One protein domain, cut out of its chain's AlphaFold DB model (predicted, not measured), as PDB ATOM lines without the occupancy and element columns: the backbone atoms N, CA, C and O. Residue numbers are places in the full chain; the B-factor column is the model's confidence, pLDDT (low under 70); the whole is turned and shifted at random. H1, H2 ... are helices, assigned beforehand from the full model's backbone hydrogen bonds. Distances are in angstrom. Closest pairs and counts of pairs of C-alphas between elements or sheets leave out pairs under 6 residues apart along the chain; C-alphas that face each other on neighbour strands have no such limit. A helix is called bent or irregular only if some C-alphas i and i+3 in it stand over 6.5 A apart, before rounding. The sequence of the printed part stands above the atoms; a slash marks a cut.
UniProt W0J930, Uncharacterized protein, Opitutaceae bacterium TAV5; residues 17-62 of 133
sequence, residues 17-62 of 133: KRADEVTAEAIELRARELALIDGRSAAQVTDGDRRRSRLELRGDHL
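AT A GLANCE: This is residues 17 to 62 of the 133 residues of an uncharacterized protein of Opitutaceae bacterium TAV5 (UniProt W0J930). Two helices, H1 and H2, cross steeply and pack on each other, with the first part of H2 over the middle of H1. The link between them, residues 38 to 46, folds back beside the second half of H1 before H2 sets off across it, and a lead-in of residues 17 to 23 lies toward the other end of the longest axis. The printed part has 46 residues with two named helices, H1 then H2, and no named strand; the class is all helix. It is compact, with a radius of gyration of the C-alphas of 10.7 A and spans of 32 by 22 by 15 A.

IN THESE COORDINATES: The printed part begins at Lys 17, with its C-alpha at (162.807, 144.971, 154.575). H1, the longest helix, holds residues 24 to 37, from C-alpha 24 at (165.386, 132.719, 148.950), and measures 19.9 A from first to last C-alpha. H2 holds residues 47 to 58, measures 16.8 A, and ends with C-alpha 58 at (174.238, 132.853, 157.423). Residues 59 to 62 follow it.

HOW THE PARTS SIT: H1 and H2 touch, with 16 pairs of C-alphas within 8 A. Their closest C-alphas are those of Ala 31 and Asp 49, 4.8 A apart. Their centres are 8.2 A apart. They stand at a steep tilt of 64 degrees and run opposite ways. Every O i to N i+4 pair is within hydrogen-bond range in H1 and H2. Neither helix is bent or irregular.

THE WHOLE: The two C-alphas farthest apart are those of Lys 17 and Gly 39, 33.8 A. The first and last printed C-alphas, of Lys 17 and Leu 62, are 24.5 A apart. The printed part has no cut, and the link from H1 to H2, of 9 residues, is short. The mean pLDDT of the printed part is 91.6, and no printed residue is under 70.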
ATOM      1  N   LYS A  17     162.360 146.342 154.311       70.19
ATOM      2  CA  LYS A  17     162.807 144.971 154.575       70.19
ATOM      3  C   LYS A  17     164.017 144.986 155.496       70.19
ATOM      4  O   LYS A  17     164.787 145.944 155.504       70.19
ATOM      5  N   ARG A  18     164.193 143.921 156.267       73.69
ATOM      6  CA  ARG A  18     165.387 143.721 157.089       73.69
ATOM      7  C   ARG A  18     166.602 143.575 156.178       73.69
ATOM      8  O   ARG A  18     166.576 142.767 155.255       73.69
ATOM      9  N   ALA A  19     167.621 144.408 156.380       72.25
ATOM     10  CA  ALA A  19     168.818 144.393 155.540       72.25
ATOM     11  C   ALA A  19     169.678 143.133 155.762       72.25
ATOM     12  O   ALA A  19     170.429 142.744 154.879       72.25
ATOM     13  N   ASP A  20     169.530 142.501 156.925       71.44
ATOM     14  CA  ASP A  20     170.217 141.301 157.407       71.44
ATOM     15  C   ASP A  20     169.492 139.985 157.059       71.44
ATOM     16  O   ASP A  20     169.925 138.904 157.450       71.44
ATOM     17  N   GLU A  21     168.369 140.040 156.340       83.75
ATOM     18  CA  GLU A  21     167.562 138.854 156.064       83.75
ATOM     19  C   GLU A  21     168.076 138.076 154.844       83.75
ATOM     20  O   GLU A  21     168.032 138.549 153.707       83.75
ATOM     21  N   VAL A  22     168.513 136.835 155.072       89.00
ATOM     22  CA  VAL A  22     168.859 135.891 154.001       89.00
ATOM     23  C   VAL A  22     167.582 135.463 153.270       89.00
ATOM     24  O   VAL A  22     166.803 134.650 153.772       89.00
ATOM     25  N   THR A  23     167.366 136.001 152.069       90.81
ATOM     26  CA  THR A  23     166.193 135.697 151.237       90.81
ATOM     27  C   THR A  23     166.408 134.461 150.356       90.81
ATOM     28  O   THR A  23     167.535 134.084 150.038       90.81
ATOM     29  N   ALA A  24     165.316 133.834 149.902       92.81
ATOM     30  CA  ALA A  24     165.386 132.719 148.950       92.81
ATOM     31  C   ALA A  24     166.054 133.122 147.622       92.81
ATOM     32  O   ALA A  24     166.819 132.351 147.052       92.81
ATOM     33  N   GLU A  25     165.814 134.352 147.162       93.38
ATOM     34  CA  GLU A  25     166.448 134.904 145.963       93.38
ATOM     35  C   GLU A  25     167.968 135.037 146.130       93.38
ATOM     36  O   GLU A  25     168.713 134.642 145.233       93.38
ATOM     37  N   ALA A  26     168.434 135.521 147.288       93.38
ATOM     38  CA  ALA A  26     169.861 135.599 147.595       93.38
ATOM     39  C   ALA A  26     170.508 134.204 147.614       93.38
ATOM     40  O   ALA A  26     171.598 134.024 147.071       93.38
ATOM     41  N   ILE A  27     169.806 133.204 148.165       96.00
ATOM     42  CA  ILE A  27     170.277 131.813 148.173       96.00
ATOM     43  C   ILE A  27     170.436 131.277 146.744       96.00
ATOM     44  O   ILE A  27     171.472 130.691 146.436       96.00
ATOM     45  N   GLU A  28     169.448 131.481 145.868       97.31
ATOM     46  CA  GLU A  28     169.496 131.002 144.477       97.31
ATOM     47  C   GLU A  28     170.519 131.765 143.624       97.31
ATOM     48  O   GLU A  28     171.165 131.178 142.754       97.31
ATOM     49  N   LEU A  29     170.703 133.068 143.859       96.88
ATOM     50  CA  LEU A  29     171.773 133.835 143.220       96.88
ATOM     51  C   LEU A  29     173.138 133.237 143.573       96.88
ATOM     52  O   LEU A  29     173.887 132.847 142.679       96.88
ATOM     53  N   ARG A  30     173.403 133.054 144.869       96.62
ATOM     54  CA  ARG A  30     174.663 132.487 145.345       96.62
ATOM     55  C   ARG A  30     174.853 131.024 144.929       96.62
ATOM     56  O   ARG A  30     175.962 130.619 144.607       96.62
ATOM     57  N   ALA A  31     173.790 130.223 144.855       97.62
ATOM     58  CA  ALA A  31     173.874 128.842 144.376       97.62
ATOM     59  C   ALA A  31     174.258 128.755 142.885       97.62
ATOM     60  O   ALA A  31     175.011 127.865 142.492       97.62
ATOM     61  N   ARG A  32     173.791 129.701 142.055       97.94
ATOM     62  CA  ARG A  32     174.217 129.816 140.649       97.94
ATOM     63  C   ARG A  32     175.687 130.194 140.524       97.94
ATOM     64  O   ARG A  32     176.377 129.628 139.683       97.94
ATOM     65  N   GLU A  33     176.166 131.105 141.366       97.56
ATOM     66  CA  GLU A  33     177.591 131.448 141.436       97.56
ATOM     67  C   GLU A  33     178.441 130.231 141.817       97.56
ATOM     68  O   GLU A  33     179.431 129.955 141.150       97.56
ATOM     69  N   LEU A  34     178.029 129.468 142.834       97.62
ATOM     70  CA  LEU A  34     178.728 128.246 143.248       97.62
ATOM     71  C   LEU A  34     178.798 127.212 142.116       97.62
ATOM     72  O   LEU A  34     179.861 126.648 141.873       97.62
ATOM     73  N   ALA A  35     177.710 127.025 141.364       97.62
ATOM     74  CA  ALA A  35     177.722 126.148 140.195       97.62
ATOM     75  C   ALA A  35     178.734 126.611 139.129       97.62
ATOM     76  O   ALA A  35     179.457 125.780 138.581       97.62
ATOM     77  N   LEU A  36     178.824 127.922 138.874       97.94
ATOM     78  CA  LEU A  36     179.803 128.495 137.943       97.94
ATOM     79  C   LEU A  36     181.249 128.324 138.433       97.94
ATOM     80  O   LEU A  36     182.121 127.996 137.631       97.94
ATOM     81  N   ILE A  37     181.501 128.516 139.731       96.88
ATOM     82  CA  ILE A  37     182.822 128.316 140.353       96.88
ATOM     83  C   ILE A  37     183.286 126.864 140.186       96.88
ATOM     84  O   ILE A  37     184.448 126.620 139.875       96.88
ATOM     85  N   ASP A  38     182.364 125.908 140.302       96.38
ATOM     86  CA  ASP A  38     182.639 124.483 140.099       96.38
ATOM     87  C   ASP A  38     182.720 124.077 138.609       96.38
ATOM     88  O   ASP A  38     182.735 122.889 138.283       96.38
ATOM     89  N   GLY A  39     182.728 125.040 137.680       96.00
ATOM     90  CA  GLY A  39     182.832 124.793 136.237       96.00
ATOM     91  C   GLY A  39     181.556 124.255 135.580       96.00
ATOM     92  O   GLY A  39     181.596 123.798 134.436       96.00
ATOM     93  N   ARG A  40     180.414 124.298 136.275       97.19
ATOM     94  CA  ARG A  40     179.091 123.934 135.741       97.19
ATOM     95  C   ARG A  40     178.372 125.180 135.226       97.19
ATOM     96  O   ARG A  40     178.733 126.308 135.538       97.19
ATOM     97  N   SER A  41     177.321 125.004 134.428       96.25
ATOM     98  CA  SER A  41     176.483 126.142 134.023       96.25
ATOM     99  C   SER A  41     175.571 126.607 135.165       96.25
ATOM    100  O   SER A  41     175.169 125.819 136.019       96.25
ATOM    101  N   ALA A  42     175.137 127.871 135.126       92.00
ATOM    102  CA  ALA A  42     174.164 128.418 136.080       92.00
ATOM    103  C   ALA A  42     172.779 127.730 136.031       92.00
ATOM    104  O   ALA A  42     171.953 127.953 136.911       92.00
ATOM    105  N   ALA A  43     172.506 126.909 135.012       93.81
ATOM    106  CA  ALA A  43     171.308 126.071 134.940       93.81
ATOM    107  C   ALA A  43     171.482 124.724 135.669       93.81
ATOM    108  O   ALA A  43     170.499 124.080 136.022       93.81
ATOM    109  N   GLN A  44     172.722 124.304 135.926       96.25
ATOM    110  CA  GLN A  44     173.074 123.042 136.583       96.25
ATOM    111  C   GLN A  44     173.284 123.225 138.094       96.25
ATOM    112  O   GLN A  44     174.229 122.681 138.669       96.25
ATOM    113  N   VAL A  45     172.409 124.001 138.740       96.88
ATOM    114  CA  VAL A  45     172.416 124.186 140.199       96.88
ATOM    115  C   VAL A  45     171.929 122.915 140.881       96.88
ATOM    116  O   VAL A  45     170.835 122.419 140.605       96.88
ATOM    117  N   THR A  46     172.730 122.415 141.812       97.25
ATOM    118  CA  THR A  46     172.422 121.241 142.627       97.25
ATOM    119  C   THR A  46     171.894 121.648 144.000       97.25
ATOM    120  O   THR A  46     172.071 122.775 144.467       97.25
ATOM    121  N   ASP A  47     171.304 120.693 144.716       97.19
ATOM    122  CA  ASP A  47     170.911 120.909 146.113       97.19
ATOM    123  C   ASP A  47     172.118 121.094 147.044       97.19
ATOM    124  O   ASP A  47     171.999 121.707 148.108       97.19
ATOM    125  N   GLY A  48     173.299 120.614 146.633       96.81
ATOM    126  CA  GLY A  48     174.569 120.904 147.296       96.81
ATOM    127  C   GLY A  48     174.895 122.395 147.289       96.81
ATOM    128  O   GLY A  48     175.198 122.953 148.343       96.81
ATOM    129  N   ASP A  49     174.728 123.047 146.138       97.06
ATOM    130  CA  ASP A  49     174.979 124.482 145.969       97.06
ATOM    131  C   ASP A  49     174.018 125.318 146.810       97.06
ATOM    132  O   ASP A  49     174.432 126.246 147.500       97.06
ATOM    133  N   ARG A  50     172.730 124.950 146.825       97.06
ATOM    134  CA  ARG A  50     171.713 125.622 147.653       97.06
ATOM    135  C   ARG A  50     172.005 125.493 149.141       97.06
ATOM    136  O   ARG A  50     171.826 126.448 149.898       97.06
ATOM    137  N   ARG A  51     172.435 124.306 149.577       96.19
ATOM    138  CA  ARG A  51     172.802 124.059 150.975       96.19
ATOM    139  C   ARG A  51     174.027 124.884 151.364       96.19
ATOM    140  O   ARG A  51     173.969 125.573 152.376       96.19
ATOM    141  N   ARG A  52     175.087 124.854 150.552       95.06
ATOM    142  CA  ARG A  52     176.316 125.624 150.784       95.06
ATOM    143  C   ARG A  52     176.049 127.130 150.787       95.06
ATOM    144  O   ARG A  52     176.447 127.808 151.723       95.06
ATOM    145  N   SER A  53     175.283 127.621 149.816       95.38
ATOM    146  CA  SER A  53     174.824 129.011 149.738       95.38
ATOM    147  C   SER A  53     174.120 129.470 151.023       95.38
ATOM    148  O   SER A  53     174.435 130.527 151.566       95.38
ATOM    149  N   ARG A  54     173.214 128.647 151.575       94.56
ATOM    150  CA  ARG A  54     172.522 128.966 152.833       94.56
ATOM    151  C   ARG A  54     173.478 129.081 154.023       94.56
ATOM    152  O   ARG A  54     173.274 129.965 154.849       94.56
ATOM    153  N   LEU A  55     174.472 128.198 154.110       92.75
ATOM    154  CA  LEU A  55     175.464 128.197 155.190       92.75
ATOM    155  C   LEU A  55     176.396 129.414 155.081       92.75
ATOM    156  O   LEU A  55     176.632 130.098 156.073       92.75
ATOM    157  N   GLU A  56     176.856 129.739 153.868       91.88
ATOM    158  CA  GLU A  56     177.696 130.916 153.607       91.88
ATOM    159  C   GLU A  56     176.967 132.225 153.939       91.88
ATOM    160  O   GLU A  56     177.507 133.060 154.658       91.88
ATOM    161  N   LEU A  57     175.720 132.391 153.485       91.69
ATOM    162  CA  LEU A  57     174.948 133.623 153.711       91.69
ATOM    163  C   LEU A  57     174.544 133.835 155.175       91.69
ATOM    164  O   LEU A  57     174.279 134.966 155.574       91.69
ATOM    165  N   ARG A  58     174.477 132.767 155.974       89.56
ATOM    166  CA  ARG A  58     174.238 132.853 157.423       89.56
ATOM    167  C   ARG A  58     175.515 133.042 158.234       89.56
ATOM    168  O   ARG A  58     175.425 133.355 159.414       89.56
ATOM    169  N   GLY A  59     176.679 132.874 157.607       84.88
ATOM    170  CA  GLY A  59     177.957 132.891 158.306       84.88
ATOM    171  C   GLY A  59     178.209 131.639 159.150       84.88
ATOM    172  O   GLY A  59     179.097 131.667 159.992       84.88
ATOM    173  N   ASP A  60     177.493 130.533 158.908       82.50
ATOM    174  CA  ASP A  60     177.583 129.288 159.698       82.50
ATOM    175  C   ASP A  60     178.961 128.587 159.565       82.50
ATOM    176  O   ASP A  60     179.268 127.644 160.290       82.50
ATOM    177  N   HIS A  61     179.789 129.030 158.613       76.38
ATOM    178  CA  HIS A  61     181.155 128.545 158.374       76.38
ATOM    179  C   HIS A  61     182.234 129.607 158.589       76.38
ATOM    180  O   HIS A  61     183.402 129.355 158.286       76.38
ATOM    181  N   LEU A  62     181.869 130.797 159.072       71.31
ATOM    182  CA  LEU A  62     182.883 131.750 159.494       71.31
ATOM    183  C   LEU A  62     183.547 131.190 160.761       71.31
ATOM    184  O   LEU A  62     182.836 130.684 161.633       71.31
TER     185      LEU A  62